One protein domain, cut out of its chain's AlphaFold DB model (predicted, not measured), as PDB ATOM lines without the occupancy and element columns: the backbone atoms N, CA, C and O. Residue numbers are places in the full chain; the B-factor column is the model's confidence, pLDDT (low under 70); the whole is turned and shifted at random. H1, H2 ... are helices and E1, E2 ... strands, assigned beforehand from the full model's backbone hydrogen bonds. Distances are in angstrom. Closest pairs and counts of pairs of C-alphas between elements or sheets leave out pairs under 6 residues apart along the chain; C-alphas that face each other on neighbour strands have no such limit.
ATOM      1  N   GLU A   9     398.389 245.037 388.902       88.56
ATOM      2  CA  GLU A   9     399.030 245.045 390.213       88.56
ATOM      3  C   GLU A   9     399.035 246.436 390.862       88.56
ATOM      4  O   GLU A   9     399.033 246.556 392.085       88.56
ATOM      5  N   ASN A  10     398.953 247.496 390.053       88.25
ATOM      6  CA  ASN A  10     398.932 248.884 390.512       88.25
ATOM      7  C   ASN A  10     397.515 249.402 390.804       88.25
ATOM      8  O   ASN A  10     397.348 250.574 391.176       88.25
ATOM      9  N   LEU A  11     396.489 248.550 390.679       92.94
ATOM     10  CA  LEU A  11     395.134 248.899 391.087       92.94
ATOM     11  C   LEU A  11     395.072 249.179 392.593       92.94
ATOM     12  O   LEU A  11     395.483 248.372 393.426       92.94
ATOM     13  N   LYS A  12     394.523 250.339 392.959       93.50
ATOM     14  CA  LYS A  12     394.441 250.784 394.348       93.50
ATOM     15  C   LYS A  12     393.308 250.039 395.060       93.50
ATOM     16  O   LYS A  12     392.132 250.219 394.753       93.50
ATOM     17  N   ARG A  13     393.675 249.189 396.026       91.81
ATOM     18  CA  ARG A  13     392.759 248.295 396.773       91.81
ATOM     19  C   ARG A  13     392.589 248.663 398.252       91.81
ATOM     20  O   ARG A  13     391.958 247.914 399.001       91.81
ATOM     21  N   TYR A  14     393.154 249.787 398.690       94.56
ATOM     22  CA  TYR A  14     392.969 250.291 400.054       94.56
ATOM     23  C   TYR A  14     391.561 250.884 400.232       94.56
ATOM     24  O   TYR A  14     391.016 251.389 399.251       94.56
ATOM     25  N   PRO A  15     390.958 250.845 401.437       96.62
ATOM     26  CA  PRO A  15     389.680 251.502 401.709       96.62
ATOM     27  C   PRO A  15     389.748 253.036 401.665       96.62
ATOM     28  O   PRO A  15     390.705 253.633 402.164       96.62
ATOM     29  N   HIS A  16     388.721 253.655 401.079       97.62
ATOM     30  CA  HIS A  16     388.518 255.107 400.995       97.62
ATOM     31  C   HIS A  16     387.039 255.419 400.677       97.62
ATOM     32  O   HIS A  16     386.228 254.503 400.554       97.62
ATOM     33  N   PHE A  17     386.671 256.693 400.542       97.31
ATOM     34  CA  PHE A  17     385.293 257.146 400.281       97.31
ATOM     35  C   PHE A  17     384.763 256.912 398.855       97.31
ATOM     36  O   PHE A  17     383.554 256.829 398.663       97.31
ATOM     37  N   ASP A  18     385.633 256.837 397.847       96.25
ATOM     38  CA  ASP A  18     385.235 256.666 396.444       96.25
ATOM     39  C   ASP A  18     384.880 255.208 396.112       96.25
ATOM     40  O   ASP A  18     385.114 254.310 396.910       96.25
ATOM     41  N   ALA A  19     384.312 254.934 394.940       93.75
ATOM     42  CA  ALA A  19     384.137 253.556 394.481       93.75
ATOM     43  C   ALA A  19     385.460 252.985 393.939       93.75
ATOM     44  O   ALA A  19     386.391 253.725 393.611       93.75
ATOM     45  N   GLN A  20     385.554 251.660 393.814       93.75
ATOM     46  CA  GLN A  20     386.644 251.064 393.039       93.75
ATOM     47  C   GLN A  20     386.455 251.381 391.554       93.75
ATOM     48  O   GLN A  20     385.343 251.328 391.034       93.75
ATOM     49  N   LEU A  21     387.555 251.683 390.869       94.81
ATOM     50  CA  LEU A  21     387.560 251.966 389.438       94.81
ATOM     51  C   LEU A  21     388.182 250.793 388.680       94.81
ATOM     52  O   LEU A  21     389.192 250.229 389.108       94.81
ATOM     53  N   SER A  22     387.593 250.450 387.534       95.62
ATOM     54  CA  SER A  22     388.271 249.615 386.542       95.62
ATOM     55  C   SER A  22     389.446 250.384 385.933       95.62
ATOM     56  O   SER A  22     389.474 251.615 385.977       95.62
ATOM     57  N   ILE A  23     390.398 249.678 385.315       96.25
ATOM     58  CA  ILE A  23     391.516 250.318 384.601       96.25
ATOM     59  C   ILE A  23     390.986 251.312 383.562       96.25
ATOM     60  O   ILE A  23     391.440 252.447 383.526       96.25
ATOM     61  N   ALA A  24     389.980 250.928 382.773       96.06
ATOM     62  CA  ALA A  24     389.399 251.805 381.757       96.06
ATOM     63  C   ALA A  24     388.782 253.081 382.358       96.06
ATOM     64  O   ALA A  24     389.022 254.174 381.851       96.06
ATOM     65  N   ALA A  25     388.027 252.958 383.457       96.44
ATOM     66  CA  ALA A  25     387.417 254.108 384.125       96.44
ATOM     67  C   ALA A  25     388.468 255.017 384.780       96.44
ATOM     68  O   ALA A  25     388.389 256.235 384.647       96.44
ATOM     69  N   ALA A  26     389.468 254.431 385.443       96.69
ATOM     70  CA  ALA A  26     390.579 255.163 386.044       96.69
ATOM     71  C   ALA A  26     391.415 255.895 384.987       96.69
ATOM     72  O   ALA A  26     391.754 257.059 385.182       96.69
ATOM     73  N   THR A  27     391.696 255.241 383.855       96.94
ATOM     74  CA  THR A  27     392.397 255.865 382.735       96.94
ATOM     75  C   THR A  27     391.592 257.025 382.180       96.94
ATOM     76  O   THR A  27     392.102 258.137 382.135       96.94
ATOM     77  N   LYS A  28     390.315 256.802 381.850       96.88
ATOM     78  CA  LYS A  28     389.435 257.853 381.329       96.88
ATOM     79  C   LYS A  28     389.360 259.060 382.267       96.88
ATOM     80  O   LYS A  28     389.447 260.184 381.795       96.88
ATOM     81  N   LEU A  29     389.221 258.829 383.576       97.50
ATOM     82  CA  LEU A  29     389.194 259.896 384.579       97.50
ATOM     83  C   LEU A  29     390.501 260.695 384.595       97.50
ATOM     84  O   LEU A  29     390.465 261.917 384.630       97.50
ATOM     85  N   ALA A  30     391.642 260.006 384.611       97.56
ATOM     86  CA  ALA A  30     392.936 260.649 384.794       97.56
ATOM     87  C   ALA A  30     393.415 261.398 383.544       97.56
ATOM     88  O   ALA A  30     394.067 262.428 383.687       97.56
ATOM     89  N   THR A  31     393.099 260.899 382.344       97.25
ATOM     90  CA  THR A  31     393.614 261.440 381.077       97.25
ATOM     91  C   THR A  31     392.695 262.451 380.392       97.25
ATOM     92  O   THR A  31     393.074 262.968 379.348       97.25
ATOM     93  N   ASP A  32     391.485 262.695 380.904       98.12
ATOM     94  CA  ASP A  32     390.557 263.697 380.361       98.12
ATOM     95  C   ASP A  32     390.698 265.026 381.131       98.12
ATOM     96  O   ASP A  32     390.228 265.124 382.271       98.12
ATOM     97  N   PRO A  33     391.284 266.081 380.526       98.25
ATOM     98  CA  PRO A  33     391.469 267.369 381.192       98.25
ATOM     99  C   PRO A  33     390.161 267.992 381.687       98.25
ATOM    100  O   PRO A  33     390.140 268.620 382.743       98.25
ATOM    101  N   LYS A  34     389.041 267.805 380.972       98.44
ATOM    102  CA  LYS A  34     387.743 268.363 381.388       98.44
ATOM    103  C   LYS A  34     387.206 267.640 382.619       98.44
ATOM    104  O   LYS A  34     386.689 268.280 383.540       98.44
ATOM    105  N   ALA A  35     387.359 266.316 382.653       98.06
ATOM    106  CA  ALA A  35     387.005 265.518 383.822       98.06
ATOM    107  C   ALA A  35     387.852 265.930 385.032       98.06
ATOM    108  O   ALA A  35     387.305 266.181 386.102       98.06
ATOM    109  N   VAL A  36     389.167 266.098 384.858       98.56
ATOM    110  CA  VAL A  36     390.074 266.505 385.941       98.56
ATOM    111  C   VAL A  36     389.782 267.925 386.421       98.56
ATOM    112  O   VAL A  36     389.691 268.145 387.626       98.56
ATOM    113  N   ALA A  37     389.565 268.888 385.522       98.44
ATOM    114  CA  ALA A  37     389.262 270.276 385.881       98.44
ATOM    115  C   ALA A  37     387.991 270.410 386.744       98.44
ATOM    116  O   ALA A  37     387.930 271.271 387.630       98.44
ATOM    117  N   SER A  38     387.001 269.538 386.531       97.69
ATOM    118  CA  SER A  38     385.748 269.478 387.300       97.69
ATOM    119  C   SER A  38     385.765 268.462 388.453       97.69
ATOM    120  O   SER A  38     384.826 268.426 389.252       97.69
ATOM    121  N   HIS A  39     386.836 267.673 388.592       97.56
ATOM    122  CA  HIS A  39     386.939 266.619 389.597       97.56
ATOM    123  C   HIS A  39     386.935 267.175 391.023       97.56
ATOM    124  O   HIS A  39     387.633 268.141 391.357       97.56
ATOM    125  N   THR A  40     386.162 266.526 391.893       95.12
ATOM    126  CA  THR A  40     386.122 266.840 393.323       95.12
ATOM    127  C   THR A  40     387.017 265.867 394.078       95.12
ATOM    128  O   THR A  40     386.675 264.697 394.233       95.12
ATOM    129  N   PHE A  41     388.149 266.370 394.566       96.44
ATOM    130  CA  PHE A  41     389.098 265.598 395.365       96.44
ATOM    131  C   PHE A  41     388.545 265.347 396.766       96.44
ATOM    132  O   PHE A  41     388.003 266.254 397.408       96.44
ATOM    133  N   TYR A  42     388.708 264.121 397.253       96.75
ATOM    134  CA  TYR A  42     388.367 263.792 398.631       96.75
ATOM    135  C   TYR A  42     389.465 264.283 399.590       96.75
ATOM    136  O   TYR A  42     390.618 264.450 399.190       96.75
ATOM    137  N   PRO A  43     389.146 264.480 400.884       96.12
ATOM    138  CA  PRO A  43     390.179 264.633 401.897       96.12
ATOM    139  C   PRO A  43     391.087 263.404 401.932       96.12
ATOM    140  O   PRO A  43     390.621 262.278 401.741       96.12
ATOM    141  N   PHE A  44     392.360 263.616 402.249       96.94
ATOM    142  CA  PHE A  44     393.273 262.511 402.507       96.94
ATOM    143  C   PHE A  44     392.925 261.825 403.825       96.94
ATOM    144  O   PHE A  44     392.605 262.480 404.820       96.94
ATOM    145  N   LEU A  45     393.047 260.502 403.846       96.88
ATOM    146  CA  LEU A  45     393.036 259.739 405.084       96.88
ATOM    147  C   LEU A  45     394.424 259.803 405.722       96.88
ATOM    148  O   LEU A  45     395.427 259.473 405.087       96.88
ATOM    149  N   LEU A  46     394.465 260.232 406.982       95.94
ATOM    150  CA  LEU A  46     395.673 260.348 407.793       95.94
ATOM    151  C   LEU A  46     395.740 259.191 408.795       95.94
ATOM    152  O   LEU A  46     394.754 258.855 409.447       95.94
ATOM    153  N   TYR A  47     396.900 258.553 408.896       94.56
ATOM    154  CA  TYR A  47     397.243 257.667 410.004       94.56
ATOM    155  C   TYR A  47     398.719 257.838 410.358       94.56
ATOM    156  O   TYR A  47     399.509 258.261 409.521       94.56
ATOM    157  N   SER A  48     399.109 257.492 411.581       93.12
ATOM    158  CA  SER A  48     400.518 257.513 411.979       93.12
ATOM    159  C   SER A  48     401.108 256.112 411.922       93.12
ATOM    160  O   SER A  48     400.618 255.207 412.597       93.12
ATOM    161  N   ASP A  49     402.162 255.938 411.130       90.94
ATOM    162  CA  ASP A  49     403.005 254.753 411.202       90.94
ATOM    163  C   ASP A  49     403.962 254.868 412.396       90.94
ATOM    164  O   ASP A  49     404.472 255.953 412.697       90.94
ATOM    165  N   ARG A  50     404.170 253.761 413.112       90.19
ATOM    166  CA  ARG A  50     404.914 253.735 414.376       90.19
ATOM    167  C   ARG A  50     406.133 252.838 414.231       90.19
ATOM    168  O   ARG A  50     406.002 251.626 414.108       90.19
ATOM    169  N   TRP A  51     407.312 253.433 414.362       87.75
ATOM    170  CA  TRP A  51     408.585 252.720 414.354       87.75
ATOM    171  C   TRP A  51     409.329 252.959 415.670       87.75
ATOM    172  O   TRP A  51     409.474 254.104 416.094       87.75
ATOM    173  N   THR A  52     409.859 251.912 416.301       88.75
ATOM    174  CA  THR A  52     410.766 252.044 417.458       88.75
ATOM    175  C   THR A  52     412.210 252.054 416.967       88.75
ATOM    176  O   THR A  52     412.639 251.112 416.301       88.75
ATOM    177  N   ARG A  53     412.954 253.139 417.220       88.50
ATOM    178  CA  ARG A  53     414.346 253.258 416.760       88.50
ATOM    179  C   ARG A  53     415.202 252.143 417.356       88.50
ATOM    180  O   ARG A  53     414.939 251.681 418.463       88.50
ATOM    181  N   PHE A  54     416.230 251.724 416.621       89.31
ATOM    182  CA  PHE A  54     417.227 250.818 417.177       89.31
ATOM    183  C   PHE A  54     417.880 251.472 418.402       89.31
ATOM    184  O   PHE A  54     418.220 252.655 418.362       89.31
ATOM    185  N   ALA A  55     418.036 250.701 419.474       91.50
ATOM    186  CA  ALA A  55     418.705 251.123 420.693       91.50
ATOM    187  C   ALA A  55     419.696 250.043 421.148       91.50
ATOM    188  O   ALA A  55     419.485 248.865 420.849       91.50
ATOM    189  N   PRO A  56     420.766 250.429 421.868       92.25
ATOM    190  CA  PRO A  56     421.682 249.474 422.480       92.25
ATOM    191  C   PRO A  56     420.956 248.461 423.372       92.25
ATOM    192  O   PRO A  56     419.896 248.757 423.930       92.25
ATOM    193  N   LEU A  57     421.559 247.282 423.545       88.94
ATOM    194  CA  LEU A  57     421.016 246.216 424.386       88.94
ATOM    195  C   LEU A  57     420.691 246.738 425.799       88.94
ATOM    196  O   LEU A  57     421.499 247.426 426.417       88.94
ATOM    197  N   GLY A  58     419.491 246.425 426.293       89.75
ATOM    198  CA  GLY A  58     419.004 246.881 427.599       89.75
ATOM    199  C   GLY A  58     418.362 248.275 427.611       89.75
ATOM    200  O   GLY A  58     417.845 248.680 428.649       89.75
ATOM    201  N   LYS A  59     418.337 249.001 426.484       91.62
ATOM    202  CA  LYS A  59     417.607 250.272 426.345       91.62
ATOM    203  C   LYS A  59     416.405 250.122 425.418       91.62
ATOM    204  O   LYS A  59     416.472 249.457 424.387       91.62
ATOM    205  N   GLN A  60     415.305 250.786 425.766       87.62
ATOM    206  CA  GLN A  60     414.168 250.928 424.865       87.62
ATOM    207  C   GLN A  60     414.433 252.091 423.906       87.62
ATOM    208  O   GLN A  60     414.791 253.184 424.337       87.62
ATOM    209  N   GLY A  61     414.268 251.850 422.607       88.06
ATOM    210  CA  GLY A  61     414.415 252.899 421.607       88.06
ATOM    211  C   GLY A  61     413.244 253.869 421.580       88.06
ATOM    212  O   GLY A  61     412.109 253.522 421.918       88.06
ATOM    213  N   ASP A  62     413.522 255.083 421.116       91.31
ATOM    214  CA  ASP A  62     412.501 256.111 420.976       91.31
ATOM    215  C   ASP A  62     411.472 255.725 419.917       91.31
ATOM    216  O   ASP A  62     411.797 255.245 418.821       91.31
ATOM    217  N   VAL A  63     410.207 255.993 420.226       92.19
ATOM    218  CA  VAL A  63     409.115 255.832 419.273       92.19
ATOM    219  C   VAL A  63     409.135 257.008 418.301       92.19
ATOM    220  O   VAL A  63     408.972 258.162 418.689       92.19
ATOM    221  N   LYS A  64     409.289 256.712 417.013       88.88
ATOM    222  CA  LYS A  64     409.121 257.669 415.922       88.88
ATOM    223  C   LYS A  64     407.754 257.456 415.283       88.88
ATOM    224  O   LYS A  64     407.470 256.376 414.767       88.88
ATOM    225  N   LEU A  65     406.930 258.499 415.302       91.12
ATOM    226  CA  LEU A  65     405.670 258.545 414.568       91.12
ATOM    227  C   LEU A  65     405.894 259.201 413.204       91.12
ATOM    228  O   LEU A  65     406.601 260.206 413.094       91.12
ATOM    229  N   ARG A  66     405.315 258.617 412.157       89.88
ATOM    230  CA  ARG A  66     405.340 259.151 410.795       89.88
ATOM    231  C   ARG A  66     403.902 259.331 410.313       89.88
ATOM    232  O   ARG A  66     403.247 258.326 410.041       89.88
ATOM    233  N   PRO A  67     403.391 260.568 410.213       92.44
ATOM    234  CA  PRO A  67     402.075 260.789 409.635       92.44
ATOM    235  C   PRO A  67     402.106 260.410 408.151       92.44
ATOM    236  O   PRO A  67     402.894 260.948 407.376       92.44
ATOM    237  N   ILE A  68     401.245 259.478 407.760       93.94
ATOM    238  CA  ILE A  68     401.029 259.052 406.383       93.94
ATOM    239  C   ILE A  68     399.655 259.537 405.950       93.94
ATOM    240  O   ILE A  68     398.639 259.239 406.579       93.94
ATOM    241  N   ARG A  69     399.637 260.271 404.841       95.06
ATOM    242  CA  ARG A  69     398.427 260.762 404.189       95.06
ATOM    243  C   ARG A  69     398.282 260.038 402.866       95.06
ATOM    244  O   ARG A  69     399.253 259.941 402.116       95.06
ATOM    245  N   TYR A  70     397.093 259.535 402.572       96.62
ATOM    246  CA  TYR A  70     396.813 258.929 401.277       96.62
ATOM    247  C   TYR A  70     395.481 259.412 400.725       96.62
ATOM    248  O   TYR A  70     394.542 259.695 401.470       96.62
ATOM    249  N   SER A  71     395.432 259.542 399.405       97.44
ATOM    250  CA  SER A  71     394.284 260.066 398.679       97.44
ATOM    251  C   SER A  71     393.212 259.015 398.429       97.44
ATOM    252  O   SER A  71     393.431 257.819 398.637       97.44
ATOM    253  N   ALA A  72     392.073 259.458 397.892       97.88
ATOM    254  CA  ALA A  72     391.147 258.547 397.238       97.88
ATOM    255  C   ALA A  72     391.817 257.855 396.046       97.88
ATOM    256  O   ALA A  72     392.856 258.297 395.536       97.88
ATOM    257  N   ARG A  73     391.222 256.752 395.594       97.31
ATOM    258  CA  ARG A  73     391.790 255.932 394.522       97.31
ATOM    259  C   ARG A  73     391.748 256.676 393.195       97.31
ATOM    260  O   ARG A  73     392.772 256.729 392.523       97.31
ATOM    261  N   GLY A  74     390.606 257.280 392.856       97.62
ATOM    262  CA  GLY A  74     390.456 258.148 391.683       97.62
ATOM    263  C   GLY A  74     391.503 259.262 391.666       97.62
ATOM    264  O   GLY A  74     392.254 259.392 390.701       97.62
ATOM    265  N   ASP A  75     391.633 259.973 392.787       98.25
ATOM    266  CA  ASP A  75     392.607 261.054 392.977       98.25
ATOM    267  C   ASP A  75     394.050 260.562 392.765       98.25
ATOM    268  O   ASP A  75     394.843 261.222 392.096       98.25
ATOM    269  N   ALA A  76     394.386 259.365 393.263       97.81
ATOM    270  CA  ALA A  76     395.713 258.775 393.094       97.81
ATOM    271  C   ALA A  76     396.053 258.493 391.621       97.81
ATOM    272  O   ALA A  76     397.215 258.617 391.227       97.81
ATOM    273  N   TYR A  77     395.066 258.108 390.805       98.12
ATOM    274  CA  TYR A  77     395.270 257.911 389.367       98.12
ATOM    275  C   TYR A  77     395.478 259.234 388.640       98.12
ATOM    276  O   TYR A  77     396.385 259.314 387.812       98.12
ATOM    277  N   ILE A  78     394.724 260.276 389.005       98.56
ATOM    278  CA  ILE A  78     394.951 261.634 388.497       98.56
ATOM    279  C   ILE A  78     396.382 262.068 388.839       98.56
ATOM    280  O   ILE A  78     397.161 262.371 387.940       98.56
ATOM    281  N   PHE A  79     396.797 261.996 390.107       98.06
ATOM    282  CA  PHE A  79     398.168 262.349 390.501       98.06
ATOM    283  C   PHE A  79     399.228 261.548 389.742       98.06
ATOM    284  O   PHE A  79     400.234 262.105 389.305       98.06
ATOM    285  N   SER A  80     399.000 260.249 389.534       96.75
ATOM    286  CA  SER A  80     399.928 259.412 388.777       96.75
ATOM    287  C   SER A  80     400.035 259.813 387.305       96.75
ATOM    288  O   SER A  80     401.136 259.724 386.758       96.75
ATOM    289  N   TYR A  81     398.935 260.210 386.665       97.75
ATOM    290  CA  TYR A  81     398.949 260.659 385.277       97.75
ATOM    291  C   TYR A  81     399.652 262.011 385.138       97.75
ATOM    292  O   TYR A  81     400.564 262.144 384.324       97.75
ATOM    293  N   TYR A  82     399.325 262.985 385.993       97.88
ATOM    294  CA  TYR A  82     399.977 264.298 385.950       97.88
ATOM    295  C   TYR A  82     401.461 264.208 386.297       97.88
ATOM    296  O   TYR A  82     402.263 264.903 385.677       97.88
ATOM    297  N   ARG A  83     401.865 263.293 387.190       96.06
ATOM    298  CA  ARG A  83     403.285 262.955 387.368       96.06
ATOM    299  C   ARG A  83     403.906 262.494 386.051       96.06
ATOM    300  O   ARG A  83     404.961 262.994 385.703       96.06
ATOM    301  N   HIS A  84     403.280 261.568 385.324       94.94
ATOM    302  CA  HIS A  84     403.816 261.074 384.052       94.94
ATOM    303  C   HIS A  84     403.967 262.193 383.007       94.94
ATOM    304  O   HIS A  84     405.025 262.296 382.387       94.94
ATOM    305  N   VAL A  85     402.957 263.058 382.864       95.19
ATOM    306  CA  VAL A  85     403.009 264.225 381.966       95.19
ATOM    307  C   VAL A  85     404.171 265.148 382.340       95.19
ATOM    308  O   VAL A  85     404.977 265.512 381.482       95.19
ATOM    309  N   LEU A  86     404.300 265.484 383.626       96.50
ATOM    310  CA  LEU A  86     405.332 266.402 384.106       96.50
ATOM    311  C   LEU A  86     406.725 265.803 384.077       96.50
ATOM    312  O   LEU A  86     407.667 266.520 383.765       96.50
ATOM    313  N   SER A  87     406.871 264.509 384.358       94.81
ATOM    314  CA  SER A  87     408.166 263.837 384.320       94.81
ATOM    315  C   SER A  87     408.823 264.002 382.956       94.81
ATOM    316  O   SER A  87     410.004 264.308 382.904       94.81
ATOM    317  N   ARG A  88     408.075 263.901 381.850       91.50
ATOM    318  CA  ARG A  88     408.650 264.108 380.513       91.50
ATOM    319  C   ARG A  88     409.214 265.518 380.333       91.50
ATOM    320  O   ARG A  88     410.327 265.668 379.840       91.50
ATOM    321  N   ALA A  89     408.441 266.537 380.704       94.50
ATOM    322  CA  ALA A  89     408.884 267.924 380.598       94.50
ATOM    323  C   ALA A  89     410.063 268.203 381.546       94.50
ATOM    324  O   ALA A  89     411.014 268.879 381.171       94.50
ATOM    325  N   TYR A  90     410.035 267.614 382.745       96.62
ATOM    326  CA  TYR A  90     411.091 267.723 383.749       96.62
ATOM    327  C   TYR A  90     412.411 267.114 383.281       96.62
ATOM    328  O   TYR A  90     413.442 267.767 383.378       96.62
ATOM    329  N   GLU A  91     412.385 265.913 382.702       95.69
ATOM    330  CA  GLU A  91     413.581 265.286 382.125       95.69
ATOM    331  C   GLU A  91     414.175 266.133 380.988       95.69
ATOM    332  O   GLU A  91     415.391 266.307 380.916       95.69
ATOM    333  N   ALA A  92     413.331 266.726 380.135       94.75
ATOM    334  CA  ALA A  92     413.793 267.632 379.085       94.75
ATOM    335  C   ALA A  92     414.438 268.907 379.659       94.75
ATOM    336  O   ALA A  92     415.498 269.316 379.190       94.75
ATOM    337  N   ALA A  93     413.838 269.495 380.698       95.81
ATOM    338  CA  ALA A  93     414.380 270.668 381.379       95.81
ATOM    339  C   ALA A  93     415.713 270.368 382.087       95.81
ATOM    340  O   ALA A  93     416.620 271.196 382.076       95.81
ATOM    341  N   LEU A  94     415.874 269.182 382.681       96.56
ATOM    342  CA  LEU A  94     417.158 268.778 383.259       96.56
ATOM    343  C   LEU A  94     418.238 268.632 382.184       96.56
ATOM    344  O   LEU A  94     419.351 269.121 382.376       96.56
ATOM    345  N   ALA A  95     417.902 268.022 381.044       95.88
ATOM    346  CA  ALA A  95     418.832 267.860 379.933       95.88
ATOM    347  C   ALA A  95     419.271 269.210 379.349       95.88
ATOM    348  O   ALA A  95     420.465 269.430 379.157       95.88
ATOM    349  N   SER A  96     418.338 270.145 379.132       95.62
ATOM    350  CA  SER A  96     418.660 271.470 378.583       95.62
ATOM    351  C   SER A  96     419.541 272.315 379.505       95.62
ATOM    352  O   SER A  96     420.230 273.209 379.028       95.62
ATOM    353  N   ASN A  97     419.516 272.044 380.811       95.81
ATOM    354  CA  ASN A  97     420.310 272.755 381.813       95.81
ATOM    355  C   ASN A  97     421.573 271.988 382.246       95.81
ATOM    356  O   ASN A  97     422.237 272.413 383.186       95.81
ATOM    357  N   ALA A  98     421.900 270.860 381.601       96.19
ATOM    358  CA  ALA A  98     423.011 269.983 381.986       96.19
ATOM    359  C   ALA A  98     422.954 269.511 383.460       96.19
ATOM    360  O   ALA A  98     423.976 269.338 384.118       96.19
ATOM    361  N   LEU A  99     421.742 269.283 383.981       95.75
ATOM    362  CA  LEU A  99     421.489 268.848 385.365       95.75
ATOM    363  C   LEU A  99     421.113 267.361 385.481       95.75
ATOM    364  O   LEU A  99     420.904 266.858 386.589       95.75
ATOM    365  N   SER A 100     421.009 266.654 384.353       93.94
ATOM    366  CA  SER A 100     420.564 265.255 384.293       93.94
ATOM    367  C   SER A 100     421.379 264.307 385.169       93.94
ATOM    368  O   SER A 100     420.799 263.377 385.724       93.94
ATOM    369  N   ASP A 101     422.671 264.565 385.350       89.88
ATOM    370  CA  ASP A 101     423.558 263.685 386.119       89.88
ATOM    371  C   ASP A 101     423.673 264.090 387.597       89.88
ATOM    372  O   ASP A 101     424.208 263.343 388.411       89.88
ATOM    373  N   SER A 102     423.140 265.258 387.976       90.69
ATOM    374  CA  SER A 102     423.236 265.792 389.344       90.69
ATOM    375  C   SER A 102     421.969 265.582 390.175       90.69
ATOM    376  O   SER A 102     422.032 265.504 391.401       90.69
ATOM    377  N   ILE A 103     420.798 265.499 389.538       93.88
ATOM    378  CA  ILE A 103     419.510 265.444 390.242       93.88
ATOM    379  C   ILE A 103     418.980 264.014 390.284       93.88
ATOM    380  O   ILE A 103     418.478 263.515 389.294       93.88
ATOM    381  N   LEU A 104     419.022 263.334 391.426       92.75
ATOM    382  CA  LEU A 104     418.698 261.895 391.473       92.75
ATOM    383  C   LEU A 104     417.260 261.593 391.925       92.75
ATOM    384  O   LEU A 104     416.659 260.592 391.531       92.75
ATOM    385  N   ALA A 105     416.699 262.446 392.783       89.38
ATOM    386  CA  ALA A 105     415.478 262.141 393.520       89.38
ATOM    387  C   ALA A 105     414.235 262.022 392.618       89.38
ATOM    388  O   ALA A 105     414.005 262.842 391.733       89.38
ATOM    389  N   TYR A 106     413.391 261.019 392.897       90.00
ATOM    390  CA  TYR A 106     412.078 260.778 392.268       90.00
ATOM    391  C   TYR A 106     412.068 260.520 390.748       90.00
ATOM    392  O   TYR A 106     410.986 260.451 390.142       90.00
ATOM    393  N   ARG A 107     413.243 260.301 390.150       93.06
ATOM    394  CA  ARG A 107     413.441 259.985 388.731       93.06
ATOM    395  C   ARG A 107     413.676 258.492 388.512       93.06
ATOM    396  O   ARG A 107     414.044 257.760 389.429       93.06
ATOM    397  N   ARG A 108     413.455 258.037 387.279       90.88
ATOM    398  CA  ARG A 108     413.839 256.692 386.836       90.88
ATOM    399  C   ARG A 108     415.129 256.814 386.031       90.88
ATOM    400  O   ARG A 108     415.076 257.138 384.853       90.88
ATOM    401  N   ALA A 140     427.796 267.986 403.205       94.25
ATOM    402  CA  ALA A 140     426.482 267.377 403.369       94.25
ATOM    403  C   ALA A 140     425.521 268.399 403.988       94.25
ATOM    404  O   ALA A 140     425.797 268.951 405.051       94.25
ATOM    405  N   LEU A 141     424.395 268.640 403.318       93.94
ATOM    406  CA  LEU A 141     423.349 269.558 403.762       93.94
ATOM    407  C   LEU A 141     422.054 268.775 403.982       93.94
ATOM    408  O   LEU A 141     421.699 267.928 403.163       93.94
ATOM    409  N   ASP A 142     421.346 269.082 405.068       92.06
ATOM    410  CA  ASP A 142     420.025 268.526 405.364       92.06
ATOM    411  C   ASP A 142     418.988 269.650 405.443       92.06
ATOM    412  O   ASP A 142     419.224 270.691 406.061       92.06
ATOM    413  N   ILE A 143     417.834 269.438 404.809       89.75
ATOM    414  CA  ILE A 143     416.728 270.398 404.792       89.75
ATOM    415  C   ILE A 143     415.595 269.830 405.641       89.75
ATOM    416  O   ILE A 143     414.930 268.860 405.270       89.75
ATOM    417  N   SER A 144     415.343 270.469 406.780       87.62
ATOM    418  CA  SER A 144     414.241 270.098 407.668       87.62
ATOM    419  C   SER A 144     412.894 270.566 407.115       87.62
ATOM    420  O   SER A 144     412.751 271.715 406.713       87.62
ATOM    421  N   GLY A 145     411.888 269.685 407.133       85.50
ATOM    422  CA  GLY A 145     410.505 270.040 406.785       85.50
ATOM    423  C   GLY A 145     410.318 270.524 405.344       85.50
ATOM    424  O   GLY A 145     409.562 271.462 405.112       85.50
ATOM    425  N   PHE A 146     411.036 269.938 404.378       88.25
ATOM    426  CA  PHE A 146     411.035 270.391 402.979       88.25
ATOM    427  C   PHE A 146     409.626 270.550 402.383       88.25
ATOM    428  O   PHE A 146     409.337 271.563 401.757       88.25
ATOM    429  N   PHE A 147     408.739 269.568 402.577       85.94
ATOM    430  CA  PHE A 147     407.389 269.623 402.005       85.94
ATOM    431  C   PHE A 147     406.488 270.613 402.746       85.94
ATOM    432  O   PHE A 147     405.665 271.269 402.118       85.94
ATOM    433  N   GLU A 148     406.652 270.728 404.062       85.25
ATOM    434  CA  GLU A 148     405.891 271.635 404.923       85.25
ATOM    435  C   GLU A 148     406.302 273.109 404.759       85.25
ATOM    436  O   GLU A 148     405.537 273.998 405.116       85.25
ATOM    437  N   SER A 149     407.498 273.374 404.229       88.94
ATOM    438  CA  SER A 149     408.060 274.721 404.033       88.94
ATOM    439  C   SER A 149     408.119 275.161 402.567       88.94
ATOM    440  O   SER A 149     408.692 276.207 402.255       88.94
ATOM    441  N   LEU A 150     407.546 274.378 401.650       91.12
ATOM    442  CA  LEU A 150     407.624 274.656 400.223       91.12
ATOM    443  C   LEU A 150     406.753 275.863 399.844       91.12
ATOM    444  O   LEU A 150     405.537 275.849 400.020       91.12
ATOM    445  N   ASP A 151     407.362 276.887 399.245       94.69
ATOM    446  CA  ASP A 151     406.631 278.035 398.706       94.69
ATOM    447  C   ASP A 151     405.736 277.597 397.531       94.69
ATOM    448  O   ASP A 151     406.205 277.212 396.452       94.69
ATOM    449  N   HIS A 152     404.423 277.651 397.754       95.75
ATOM    450  CA  HIS A 152     403.422 277.236 396.780       95.75
ATOM    451  C   HIS A 152     403.371 278.138 395.540       95.75
ATOM    452  O   HIS A 152     403.072 277.639 394.451       95.75
ATOM    453  N   ASP A 153     403.673 279.430 395.662       96.69
ATOM    454  CA  ASP A 153     403.699 280.345 394.520       96.69
ATOM    455  C   ASP A 153     404.924 280.066 393.648       96.69
ATOM    456  O   ASP A 153     404.800 279.961 392.422       96.69
ATOM    457  N   ARG A 154     406.081 279.803 394.270       97.19
ATOM    458  CA  ARG A 154     407.284 279.347 393.560       97.19
ATOM    459  C   ARG A 154     407.069 277.996 392.878       97.19
ATOM    460  O   ARG A 154     407.449 277.836 391.719       97.19
ATOM    461  N   LEU A 155     406.428 277.035 393.550       96.88
ATOM    462  CA  LEU A 155     406.088 275.737 392.952       96.88
ATOM    463  C   LEU A 155     405.185 275.911 391.723       96.88
ATOM    464  O   LEU A 155     405.411 275.285 390.687       96.88
ATOM    465  N   LYS A 156     404.165 276.770 391.820       98.00
ATOM    466  CA  LYS A 156     403.252 277.055 390.710       98.00
ATOM    467  C   LYS A 156     403.970 277.716 389.535       98.00
ATOM    468  O   LYS A 156     403.694 277.356 388.392       98.00
ATOM    469  N   ALA A 157     404.876 278.656 389.807       98.19
ATOM    470  CA  ALA A 157     405.685 279.317 388.787       98.19
ATOM    471  C   ALA A 157     406.593 278.319 388.054       98.19
ATOM    472  O   ALA A 157     406.561 278.271 386.828       98.19
ATOM    473  N   ALA A 158     407.298 277.452 388.790       97.00
ATOM    474  CA  ALA A 158     408.129 276.399 388.203       97.00
ATOM    475  C   ALA A 158     407.304 275.418 387.350       97.00
ATOM    476  O   ALA A 158     407.738 274.985 386.288       97.00
ATOM    477  N   TRP A 159     406.082 275.088 387.776       98.00
ATOM    478  CA  TRP A 159     405.176 274.246 386.994       98.00
ATOM    479  C   TRP A 159     404.725 274.947 385.696       98.00
ATOM    480  O   TRP A 159     404.721 274.331 384.632       98.00
ATOM    481  N   CYS A 160     404.390 276.240 385.749       98.25
ATOM    482  CA  CYS A 160     404.100 277.048 384.559       98.25
ATOM    483  C   CYS A 160     405.283 277.082 383.578       98.25
ATOM    484  O   CYS A 160     405.093 276.833 382.388       98.25
ATOM    485  N   GLU A 161     406.488 277.352 384.085       97.12
ATOM    486  CA  GLU A 161     407.731 277.372 383.307       97.12
ATOM    487  C   GLU A 161     407.976 276.026 382.624       97.12
ATOM    488  O   GLU A 161     408.206 275.978 381.418       97.12
ATOM    489  N   LEU A 162     407.805 274.927 383.364       96.69
ATOM    490  CA  LEU A 162     407.993 273.577 382.847       96.69
ATOM    491  C   LEU A 162     407.060 273.245 381.674       96.69
ATOM    492  O   LEU A 162     407.417 272.477 380.782       96.69
ATOM    493  N   LEU A 163     405.855 273.814 381.674       96.69
ATOM    494  CA  LEU A 163     404.875 273.642 380.602       96.69
ATOM    495  C   LEU A 163     404.976 274.724 379.514       96.69
ATOM    496  O   LEU A 163     404.250 274.642 378.525       96.69
ATOM    497  N   GLY A 164     405.828 275.740 379.684       96.75
ATOM    498  CA  GLY A 164     405.933 276.876 378.764       96.75
ATOM    499  C   GLY A 164     404.677 277.753 378.718       96.75
ATOM    500  O   GLY A 164     404.373 278.350 377.686       96.75
ATOM    501  N   VAL A 165     403.913 277.827 379.812       97.88
ATOM    502  CA  VAL A 165     402.639 278.564 379.884       97.88
ATOM    503  C   VAL A 165     402.705 279.703 380.895       97.88
ATOM    504  O   VAL A 165     403.329 279.591 381.943       97.88
ATOM    505  N   LYS A 166     401.988 280.803 380.638       97.75
ATOM    506  CA  LYS A 166     401.893 281.926 381.596       97.75
ATOM    507  C   LYS A 166     401.029 281.602 382.819       97.75
ATOM    508  O   LYS A 166     401.184 282.203 383.878       97.75
ATOM    509  N   LYS A 167     400.079 280.681 382.666       97.94
ATOM    510  CA  LYS A 167     399.137 280.257 383.704       97.94
ATOM    511  C   LYS A 167     398.843 278.775 383.517       97.94
ATOM    512  O   LYS A 167     398.626 278.345 382.388       97.94
ATOM    513  N   LEU A 168     398.803 278.025 384.621       98.38
ATOM    514  CA  LEU A 168     398.436 276.612 384.587       98.38
ATOM    515  C   LEU A 168     397.058 276.423 383.925       98.38
ATOM    516  O   LEU A 168     396.112 277.120 384.318       98.38
ATOM    517  N   PRO A 169     396.937 275.474 382.979       98.38
ATOM    518  CA  PRO A 169     395.654 274.978 382.496       98.38
ATOM    519  C   PRO A 169     394.736 274.556 383.652       98.38
ATOM    520  O   PRO A 169     395.210 274.240 384.744       98.38
ATOM    521  N   GLU A 170     393.420 274.580 383.445       98.56
ATOM    522  CA  GLU A 170     392.440 274.392 384.530       98.56
ATOM    523  C   GLU A 170     392.589 273.055 385.262       98.56
ATOM    524  O   GLU A 170     392.477 272.983 386.487       98.56
ATOM    525  N   ASP A 171     392.886 272.007 384.511       98.62
ATOM    526  CA  ASP A 171     393.112 270.647 384.971       98.62
ATOM    527  C   ASP A 171     394.410 270.542 385.794       98.62
ATOM    528  O   ASP A 171     394.391 270.075 386.935       98.62
ATOM    529  N   HIS A 172     395.513 271.113 385.300       98.56
ATOM    530  CA  HIS A 172     396.767 271.239 386.047       98.56
ATOM    531  C   HIS A 172     396.603 272.072 387.322       98.56
ATOM    532  O   HIS A 172     397.099 271.695 388.384       98.56
ATOM    533  N   PHE A 173     395.887 273.196 387.248       98.44
ATOM    534  CA  PHE A 173     395.622 274.046 388.405       98.44
ATOM    535  C   PHE A 173     394.768 273.323 389.447       98.44
ATOM    536  O   PHE A 173     395.007 273.471 390.649       98.44
ATOM    537  N   ARG A 174     393.801 272.508 389.010       98.38
ATOM    538  CA  ARG A 174     393.011 271.669 389.910       98.38
ATOM    539  C   ARG A 174     393.904 270.679 390.656       98.38
ATOM    540  O   ARG A 174     393.783 270.587 391.877       98.38
ATOM    541  N   VAL A 175     394.817 270.002 389.960       98.56
ATOM    542  CA  VAL A 175     395.775 269.069 390.581       98.56
ATOM    543  C   VAL A 175     396.723 269.796 391.533       98.56
ATOM    544  O   VAL A 175     396.886 269.365 392.672       98.56
ATOM    545  N   PHE A 176     397.282 270.938 391.121       98.12
ATOM    546  CA  PHE A 176     398.108 271.795 391.975       98.12
ATOM    547  C   PHE A 176     397.380 272.165 393.273       98.12
ATOM    548  O   PHE A 176     397.925 272.014 394.367       98.12
ATOM    549  N   ARG A 177     396.117 272.596 393.181       97.12
ATOM    550  CA  ARG A 177     395.301 272.932 394.354       97.12
ATOM    551  C   ARG A 177     395.041 271.711 395.233       97.12
ATOM    552  O   ARG A 177     395.054 271.839 396.450       97.12
ATOM    553  N   ALA A 178     394.819 270.545 394.631       96.69
ATOM    554  CA  ALA A 178     394.569 269.305 395.357       96.69
ATOM    555  C   ALA A 178     395.782 268.818 396.163       96.69
ATOM    556  O   ALA A 178     395.584 268.146 397.168       96.69
ATOM    557  N   ILE A 179     397.013 269.166 395.768       94.94
ATOM    558  CA  ILE A 179     398.231 268.796 396.514       94.94
ATOM    559  C   ILE A 179     398.746 269.901 397.450       94.94
ATOM    560  O   ILE A 179     399.452 269.589 398.399       94.94
ATOM    561  N   THR A 180     398.379 271.169 397.225       94.19
ATOM    562  CA  THR A 180     398.830 272.319 398.045       94.19
ATOM    563  C   THR A 180     397.784 272.827 399.037       94.19
ATOM    564  O   THR A 180     398.124 273.453 400.032       94.19
ATOM    565  N   ARG A 181     396.492 272.592 398.780       93.06
ATOM    566  CA  ARG A 181     395.369 273.057 399.615       93.06
ATOM    567  C   ARG A 181     394.416 271.910 399.930       93.06
ATOM    568  O   ARG A 181     393.209 271.997 399.692       93.06
ATOM    569  N   TYR A 182     394.978 270.814 400.424       92.38
ATOM    570  CA  TYR A 182     394.222 269.622 400.771       92.38
ATOM    571  C   TYR A 182     393.638 269.700 402.182       92.38
ATOM    572  O   TYR A 182     394.110 270.415 403.069       92.38
ATOM    573  N   THR A 183     392.598 268.902 402.393       92.88
ATOM    574  CA  THR A 183     392.067 268.603 403.723       92.88
ATOM    575  C   THR A 183     392.422 267.181 404.109       92.88
ATOM    576  O   THR A 183     392.509 266.310 403.243       92.88
ATOM    577  N   VAL A 184     392.568 266.929 405.403       94.19
ATOM    578  CA  VAL A 184     392.819 265.596 405.950       94.19
ATOM    579  C   VAL A 184     391.729 265.203 406.933       94.19
ATOM    580  O   VAL A 184     391.057 266.056 407.515       94.19
ATOM    581  N   VAL A 185     391.558 263.900 407.120       95.25
ATOM    582  CA  VAL A 185     390.747 263.329 408.194       95.25
ATOM    583  C   VAL A 185     391.447 262.110 408.778       95.25
ATOM    584  O   VAL A 185     391.972 261.267 408.048       95.25
ATOM    585  N   GLU A 186     391.452 262.014 410.105       95.44
ATOM    586  CA  GLU A 186     392.017 260.868 410.813       95.44
ATOM    587  C   GLU A 186     391.266 259.585 410.448       95.44
ATOM    588  O   GLU A 186     390.052 259.466 410.632       95.44
ATOM    589  N   LYS A 187     392.004 258.593 409.951       95.38
ATOM    590  CA  LYS A 187     391.466 257.309 409.488       95.38
ATOM    591  C   LYS A 187     390.686 256.587 410.584       95.38
ATOM    592  O   LYS A 187     389.634 256.018 410.307       95.38
ATOM    593  N   GLN A 188     391.179 256.618 411.823       93.69
ATOM    594  CA  GLN A 188     390.477 256.001 412.950       93.69
ATOM    595  C   GLN A 188     389.141 256.702 413.229       93.69
ATOM    596  O   GLN A 188     388.128 256.022 413.349       93.69
ATOM    597  N   ALA A 189     389.111 258.038 413.221       93.56
ATOM    598  CA  ALA A 189     387.879 258.802 413.427       93.56
ATOM    599  C   ALA A 189     386.832 258.521 412.333       93.56
ATOM    600  O   ALA A 189     385.636 258.454 412.615       93.56
ATOM    601  N   VAL A 190     387.265 258.314 411.083       95.38
ATOM    602  CA  VAL A 190     386.376 257.866 409.996       95.38
ATOM    603  C   VAL A 190     385.771 256.505 410.319       95.38
ATOM    604  O   VAL A 190     384.560 256.333 410.205       95.38
ATOM    605  N   TYR A 191     386.591 255.542 410.733       95.69
ATOM    606  CA  TYR A 191     386.107 254.204 411.058       95.69
ATOM    607  C   TYR A 191     385.193 254.175 412.278       95.69
ATOM    608  O   TYR A 191     384.203 253.453 412.251       95.69
ATOM    609  N   GLU A 192     385.460 254.983 413.299       94.50
ATOM    610  CA  GLU A 192     384.564 255.148 414.448       94.50
ATOM    611  C   GLU A 192     383.194 255.679 414.007       94.50
ATOM    612  O   GLU A 192     382.162 255.085 414.312       94.50
ATOM    613  N   ARG A 193     383.168 256.744 413.195       93.06
ATOM    614  CA  ARG A 193     381.917 257.357 412.711       93.06
ATOM    615  C   ARG A 193     381.095 256.473 411.785       93.06
ATOM    616  O   ARG A 193     379.881 256.641 411.697       93.06
ATOM    617  N   LEU A 194     381.754 255.581 411.054       94.81
ATOM    618  CA  LEU A 194     381.095 254.644 410.148       94.81
ATOM    619  C   LEU A 194     380.763 253.304 410.821       94.81
ATOM    620  O   LEU A 194     380.180 252.444 410.172       94.81
ATOM    621  N   GLY A 195     381.093 253.128 412.106       94.38
ATOM    622  CA  GLY A 195     380.803 251.898 412.849       94.38
ATOM    623  C   GLY A 195     381.751 250.734 412.537       94.38
ATOM    624  O   GLY A 195     381.431 249.585 412.819       94.38
ATOM    625  N   TYR A 196     382.924 251.008 411.966       95.56
ATOM    626  CA  TYR A 196     383.958 250.008 411.674       95.56
ATOM    627  C   TYR A 196     385.023 249.892 412.772       95.56
ATOM    628  O   TYR A 196     385.829 248.959 412.750       95.56
ATOM    629  N   PHE A 197     385.048 250.820 413.726       95.38
ATOM    630  CA  PHE A 197     385.947 250.814 414.879       95.38
ATOM    631  C   PHE A 197     385.172 251.203 416.138       95.38
ATOM    632  O   PHE A 197     384.336 252.099 416.097       95.38
ATOM    633  N   GLY A 198     385.434 250.525 417.251       94.31
ATOM    634  CA  GLY A 198     384.708 250.760 418.493       94.31
ATOM    635  C   GLY A 198     385.111 249.797 419.610       94.31
ATOM    636  O   GLY A 198     386.126 249.103 419.482       94.31
ATOM    637  N   PRO A 199     384.346 249.751 420.712       91.00
ATOM    638  CA  PRO A 199     384.649 248.890 421.847       91.00
ATOM    639  C   PRO A 199     384.569 247.408 421.461       91.00
ATOM    640  O   PRO A 199     383.639 246.975 420.782       91.00
ATOM    641  N   LYS A 200     385.541 246.620 421.923       84.62
ATOM    642  CA  LYS A 200     385.546 245.157 421.824       84.62
ATOM    643  C   LYS A 200     385.272 244.524 423.186       84.62
ATOM    644  O   LYS A 200     385.690 245.094 424.199       84.62
ATOM    645  N   PRO A 201     384.649 243.328 423.222       73.75
ATOM    646  CA  PRO A 201     384.562 242.542 424.445       73.75
ATOM    647  C   PRO A 201     385.959 242.383 425.051       73.75
ATOM    648  O   PRO A 201     386.922 242.085 424.338       73.75
ATOM    649  N   SER A 202     386.077 242.640 426.352       63.25
ATOM    650  CA  SER A 202     387.336 242.550 427.088       63.25
ATOM    651  C   SER A 202     387.967 241.172 426.904       63.25
ATOM    652  O   SER A 202     387.297 240.146 427.031       63.25
ATOM    653  N   SER A 203     389.273 241.139 426.625       60.91
ATOM    654  CA  SER A 203     390.023 239.884 426.697       60.91
ATOM    655  C   SER A 203     390.068 239.389 428.151       60.91
ATOM    656  O   SER A 203     389.645 240.097 429.069       60.91
ATOM    657  N   LYS A 204     390.616 238.187 428.382       58.66
ATOM    658  CA  LYS A 204     390.756 237.545 429.709       58.66
ATOM    659  C   LYS A 204     391.352 238.443 430.820       58.66
ATOM    660  O   LYS A 204     391.284 238.067 431.980       58.66
ATOM    661  N   SER A 205     391.931 239.602 430.488       63.12
ATOM    662  CA  SER A 205     392.494 240.589 431.419       63.12
ATOM    663  C   SER A 205     391.530 241.695 431.890       63.12
ATOM    664  O   SER A 205     391.959 242.584 432.623       63.12
ATOM    665  N   GLY A 206     390.256 241.695 431.471       63.22
ATOM    666  CA  GLY A 206     389.213 242.599 431.992       63.22
ATOM    667  C   GLY A 206     389.336 244.079 431.595       63.22
ATOM    668  O   GLY A 206     388.479 244.881 431.956       63.22
ATOM    669  N   LYS A 207     390.364 244.469 430.829       65.50
ATOM    670  CA  LYS A 207     390.509 245.851 430.348       65.50
ATOM    671  C   LYS A 207     389.662 246.076 429.087       65.50
ATOM    672  O   LYS A 207     389.794 245.296 428.137       65.50
ATOM    673  N   PRO A 208     388.833 247.137 429.032       71.31
ATOM    674  CA  PRO A 208     388.176 247.533 427.796       71.31
ATOM    675  C   PRO A 208     389.239 247.857 426.743       71.31
ATOM    676  O   PRO A 208     390.203 248.572 427.018       71.31
ATOM    677  N   SER A 209     389.069 247.327 425.534       82.19
ATOM    678  CA  SER A 209     389.915 247.669 424.390       82.19
ATOM    679  C   SER A 209     389.037 248.132 423.238       82.19
ATOM    680  O   SER A 209     387.943 247.606 423.044       82.19
ATOM    681  N   SER A 210     389.500 249.129 422.486       89.31
ATOM    682  CA  SER A 210     388.853 249.540 421.239       89.31
ATOM    683  C   SER A 210     389.613 248.963 420.055       89.31
ATOM    684  O   SER A 210     390.836 248.822 420.092       89.31
ATOM    685  N   GLY A 211     388.895 248.608 418.998       92.25
ATOM    686  CA  GLY A 211     389.500 248.047 417.805       92.25
ATOM    687  C   GLY A 211     388.539 247.973 416.631       92.25
ATOM    688  O   GLY A 211     387.366 248.318 416.726       92.25
ATOM    689  N   TYR A 212     389.048 247.454 415.517       93.25
ATOM    690  CA  TYR A 212     388.260 247.202 414.313       93.25
ATOM    691  C   TYR A 212     387.135 246.195 414.567       93.25
ATOM    692  O   TYR A 212     387.416 245.055 414.949       93.25
ATOM    693  N   LEU A 213     385.892 246.607 414.332       93.56
ATOM    694  CA  LEU A 213     384.689 245.780 414.472       93.56
ATOM    695  C   LEU A 213     384.478 244.850 413.267       93.56
ATOM    696  O   LEU A 213     383.758 243.863 413.365       93.56
ATOM    697  N   VAL A 214     385.157 245.142 412.157       91.94
ATOM    698  CA  VAL A 214     385.155 244.351 410.922       91.94
ATOM    699  C   VAL A 214     386.577 243.865 410.637       91.94
ATOM    700  O   VAL A 214     387.551 244.575 410.905       91.94
ATOM    701  N   SER A 215     386.721 242.646 410.108       91.06
ATOM    702  CA  SER A 215     388.031 242.111 409.730       91.06
ATOM    703  C   SER A 215     388.655 242.922 408.585       91.06
ATOM    704  O   SER A 215     387.967 243.599 407.823       91.06
ATOM    705  N   TYR A 216     389.977 242.833 408.409       87.62
ATOM    706  CA  TYR A 216     390.642 243.502 407.282       87.62
ATOM    707  C   TYR A 216     390.135 243.014 405.913       87.62
ATOM    708  O   TYR A 216     390.096 243.794 404.958       87.62
ATOM    709  N   LYS A 217     389.756 241.731 405.813       90.06
ATOM    710  CA  LYS A 217     389.255 241.126 404.570       90.06
ATOM    711  C   LYS A 217     387.853 241.628 404.231       90.06
ATOM    712  O   LYS A 217     387.598 241.922 403.068       90.06
ATOM    713  N   ASP A 218     387.015 241.795 405.251       92.81
ATOM    714  CA  ASP A 218     385.606 242.179 405.100       92.81
ATOM    715  C   ASP A 218     385.406 243.701 405.092       92.81
ATOM    716  O   ASP A 218     384.313 244.187 404.812       92.81
ATOM    717  N   MET A 219     386.462 244.472 405.382       95.06
ATOM    718  CA  MET A 219     386.420 245.931 405.344       95.06
ATOM    719  C   MET A 219     386.029 246.409 403.937       95.06
ATOM    720  O   MET A 219     386.781 246.161 402.977       95.06
ATOM    721  N   PRO A 220     384.908 247.141 403.792       95.12
ATOM    722  CA  PRO A 220     384.458 247.590 402.491       95.12
ATOM    723  C   PRO A 220     385.496 248.525 401.879       95.12
ATOM    724  O   PRO A 220     386.106 249.365 402.543       95.12
ATOM    725  N   LYS A 221     385.732 248.370 400.574       94.81
ATOM    726  CA  LYS A 221     386.691 249.226 399.871       94.81
ATOM    727  C   LYS A 221     386.133 250.636 399.727       94.81
ATOM    728  O   LYS A 221     386.868 251.593 399.965       94.81
ATOM    729  N   GLN A 222     384.856 250.772 399.392       96.94
ATOM    730  CA  GLN A 222     384.140 252.036 399.502       96.94
ATOM    731  C   GLN A 222     383.538 252.146 400.902       96.94
ATOM    732  O   GLN A 222     382.619 251.411 401.238       96.94
ATOM    733  N   LEU A 223     384.076 253.042 401.726       96.88
ATOM    734  CA  LEU A 223     383.732 253.108 403.148       96.88
ATOM    735  C   LEU A 223     382.305 253.589 403.408       96.88
ATOM    736  O   LEU A 223     381.693 253.163 404.386       96.88
ATOM    737  N   CYS A 224     381.796 254.475 402.559       95.69
ATOM    738  CA  CYS A 224     380.450 255.016 402.664       95.69
ATOM    739  C   CYS A 224     379.977 255.572 401.316       95.69
ATOM    740  O   CYS A 224     380.775 255.821 400.406       95.69
ATOM    741  N   SER A 225     378.674 255.815 401.194       94.94
ATOM    742  CA  SER A 225     378.124 256.556 400.054       94.94
ATOM    743  C   SER A 225     378.518 258.042 400.096       94.94
ATOM    744  O   SER A 225     378.916 258.577 401.135       94.94
ATOM    745  N   GLY A 226     378.356 258.757 398.977       92.38
ATOM    746  CA  GLY A 226     378.578 260.209 398.940       92.38
ATOM    747  C   GLY A 226     377.628 260.996 399.858       92.38
ATOM    748  O   GLY A 226     378.006 262.038 400.393       92.38
ATOM    749  N   LEU A 227     376.408 260.487 400.080       91.38
ATOM    750  CA  LEU A 227     375.453 261.068 401.027       91.38
ATOM    751  C   LEU A 227     375.950 260.919 402.468       91.38
ATOM    752  O   LEU A 227     376.021 261.904 403.202       91.38
ATOM    753  N   GLU A 228     376.363 259.710 402.846       93.00
ATOM    754  CA  GLU A 228     376.911 259.439 404.174       93.00
ATOM    755  C   GLU A 228     378.211 260.195 404.430       93.00
ATOM    756  O   GLU A 228     378.406 260.700 405.531       93.00
ATOM    757  N   PHE A 229     379.077 260.334 403.422       94.12
ATOM    758  CA  PHE A 229     380.272 261.165 403.535       94.12
ATOM    759  C   PHE A 229     379.898 262.601 403.920       94.12
ATOM    760  O   PHE A 229     380.452 263.153 404.873       94.12
ATOM    761  N   ARG A 230     378.917 263.200 403.229       90.38
ATOM    762  CA  ARG A 230     378.453 264.559 403.541       90.38
ATOM    763  C   ARG A 230     377.898 264.659 404.960       90.38
ATOM    764  O   ARG A 230     378.282 265.565 405.692       90.38
ATOM    765  N   GLN A 231     377.044 263.720 405.358       89.62
ATOM    766  CA  GLN A 231     376.352 263.748 406.649       89.62
ATOM    767  C   GLN A 231     377.273 263.434 407.835       89.62
ATOM    768  O   GLN A 231     377.233 264.130 408.847       89.62
ATOM    769  N   LYS A 232     378.109 262.397 407.715       88.25
ATOM    770  CA  LYS A 232     378.897 261.841 408.823       88.25
ATOM    771  C   LYS A 232     380.324 262.387 408.873       88.25
ATOM    772  O   LYS A 232     380.884 262.470 409.960       88.25
ATOM    773  N   ILE A 233     380.931 262.772 407.745       90.12
ATOM    774  CA  ILE A 233     382.352 263.173 407.686       90.12
ATOM    775  C   ILE A 233     382.520 264.673 407.410       90.12
ATOM    776  O   ILE A 233     383.194 265.371 408.173       90.12
ATOM    777  N   ALA A 234     381.895 265.187 406.346       84.69
ATOM    778  CA  ALA A 234     382.082 266.571 405.903       84.69
ATOM    779  C   ALA A 234     381.330 267.610 406.758       84.69
ATOM    780  O   ALA A 234     381.649 268.795 406.677       84.69
ATOM    781  N   GLY A 235     380.389 267.172 407.604       69.00
ATOM    782  CA  GLY A 235     379.658 268.032 408.540       69.00
ATOM    783  C   GLY A 235     378.371 268.646 407.979       69.00
ATOM    784  O   GLY A 235     377.963 269.703 408.437       69.00
ATOM    785  N   GLY A 236     377.735 268.011 406.991       51.97
ATOM    786  CA  GLY A 236     376.439 268.429 406.436       51.97
ATOM    787  C   GLY A 236     375.209 267.980 407.242       51.97
ATOM    788  O   GLY A 236     374.101 268.066 406.726       51.97
ATOM    789  N   GLY A 237     375.389 267.455 408.460       54.50
ATOM    790  CA  GLY A 237     374.319 267.033 409.379       54.50
ATOM    791  C   GLY A 237     374.550 267.559 410.804       54.50
ATOM    792  O   GLY A 237     375.312 268.498 410.999       54.50
ATOM    793  N   THR A 238     373.954 266.929 411.822       44.53
ATOM    794  CA  THR A 238     374.157 267.278 413.250       44.53
ATOM    795  C   THR A 238     375.558 266.941 413.786       44.53
ATOM    796  O   THR A 238     375.916 267.328 414.897       44.53
ATOM    797  N   ALA A 239     376.378 266.223 413.010       52.97
ATOM    798  CA  ALA A 239     377.725 265.820 413.394       52.97
ATOM    799  C   ALA A 239     378.766 266.907 413.070       52.97
ATOM    800  O   ALA A 239     378.888 267.361 411.932       52.97
ATOM    801  N   ARG A 240     379.600 267.262 414.057       59.00
ATOM    802  CA  ARG A 240     380.721 268.205 413.886       59.00
ATOM    803  C   ARG A 240     381.681 267.722 412.791       59.00
ATOM    804  O   ARG A 240     382.058 266.549 412.776       59.00
ATOM    805  N   ARG A 241     382.113 268.617 411.901       66.38
ATOM    806  CA  ARG A 241     383.124 268.357 410.856       66.38
ATOM    807  C   ARG A 241     384.438 267.830 411.465       66.38
ATOM    808  O   ARG A 241     384.899 268.377 412.460       66.38
ATOM    809  N   VAL A 242     385.042 266.802 410.853       72.12
ATOM    810  CA  VAL A 242     386.365 266.232 411.241       72.12
ATOM    811  C   VAL A 242     387.464 266.472 410.210       72.12
ATOM    812  O   VAL A 242     388.545 265.900 410.291       72.12
ATOM    813  N   LEU A 243     387.186 267.323 409.228       72.94
ATOM    814  CA  LEU A 243     388.172 267.743 408.245       72.94
ATOM    815  C   LEU A 243     389.019 268.866 408.838       72.94
ATOM    816  O   LEU A 243     388.467 269.900 409.221       72.94
ATOM    817  N   SER A 244     390.333 268.696 408.843       73.88
ATOM    818  CA  SER A 244     391.282 269.787 409.058       73.88
ATOM    819  C   SER A 244     391.921 270.181 407.728       73.88
ATOM    820  O   SER A 244     392.117 269.347 406.841       73.88
ATOM    821  N   MET A 245     392.196 271.472 407.550       67.56
ATOM    822  CA  MET A 245     393.042 271.925 406.448       67.56
ATOM    823  C   MET A 245     394.495 271.635 406.803       67.56
ATOM    824  O   MET A 245     394.886 271.832 407.955       67.56
ATOM    825  N   SER A 246     395.285 271.184 405.829       61.44
ATOM    826  CA  SER A 246     396.728 271.356 405.965       61.44
ATOM    827  C   SER A 246     397.026 272.841 405.838       61.44
ATOM    828  O   SER A 246     396.514 273.486 404.919       61.44
TER     829      SER A 246
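AT A GLANCE: This is residues 9 to 108 and 140 to 246 of the 247 residues of an uncharacterized protein of Bradyrhizobium daqingense (UniProt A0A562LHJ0). Helices H1 to H5 make a cluster at one end, mostly crossed over one another, and a small hairpin of E4 and E5 lies at the other end. Between them a long twisted ribbon, E1 and E2, runs away from the helices, with short E3 beside the start of E1; H6 leads from there to the small hairpin, with H7 beside H6. The printed part has 207 residues, with seven named helices and five named strands in the order H1 H2 E1 E2 H3 H4 H5 E3 H6 E4 E5 H7; the class is mixed. One sheet, E2 E1 E3, is mixed, the other, E4 E5, antiparallel. The whole is loose, with a radius of gyration of the C-alphas of 21.0 A and spans of 67 by 52 by 34 A.

HOW THE PARTS SIT: Look first at H1, residues 23 to 31, and H2, residues 33 to 38, which only just touch, only at the corner, with 3 pairs of C-alphas within 8 A, the closest Leu 29 and Ala 35, 6.1 A. E1, residues 44 to 52, and E2, residues 63 to 70, form an antiparallel hairpin; find N 49 and O 66 within hydrogen-bond range at 2.8 A. H3, residues 73 to 96, is the hub, with a kink of 28 degrees near residue 86. Its residues 74 to 81 touch H1 at a steep tilt of 53 degrees, the closest C-alphas being Ala 30 and Ile 78, 4.3 A. Its residues 86 to 93 touch H4, residues 152 to 163, the closest C-alphas being Ala 89 and Leu 162, 6.1 A. H5, residues 170 to 180, touches H3, about perpendicular at 79 degrees, through residues 78 to 82 of H3, the closest C-alphas being Phe 79 and Val 175, 7.1 A. H5 also touches H2, the closest C-alphas being Ala 37 and Asp 171, 4.0 A. E3, residues 183 to 186, is parallel to E1, with N 46 and O 185 in range at 2.9 A. H6, residues 187 to 193, is on that sheet, over none of its strands. E4, residues 197 to 200, and E5, residues 209 to 212, form an antiparallel hairpin, with N 198 and O 211 in range at 3.0 A. H7, residues 226 to 234, only just touches H6, with 3 pairs of C-alphas within 8 A, the closest Arg 193 and Lys 232, 6.7 A. Every O i to N i+4 pair is within hydrogen-bond range in H1, H2, H4, H5 and H6; H3 has 19 of 20, H7 4 of 5.

IN THESE COORDINATES: Find C-alpha 23 at (391.516, 250.318, 384.601), where H1 begins. E1 covers 25.3 A and E2 22.0 A. From C-alpha 73 at (391.790, 255.932, 394.522) H3 runs 34.9 A; H4 covers 16.6 A and H5 15.1 A. H7 ends at C-alpha 234, (382.082, 266.571, 405.903).

THE WHOLE: The two C-alphas farthest apart are those of Ser 96 and Gly 206, 67.5 A. Residues 109 to 139 are not printed, and C-alphas 108 and 140 are 23.4 A apart across this cut; residues 140 to 146 stand free. The link from E5 to H7, 13 residues, is long. Look for pLDDT under 70 at residues 202 to 207, 235 to 241 and 245 to 246.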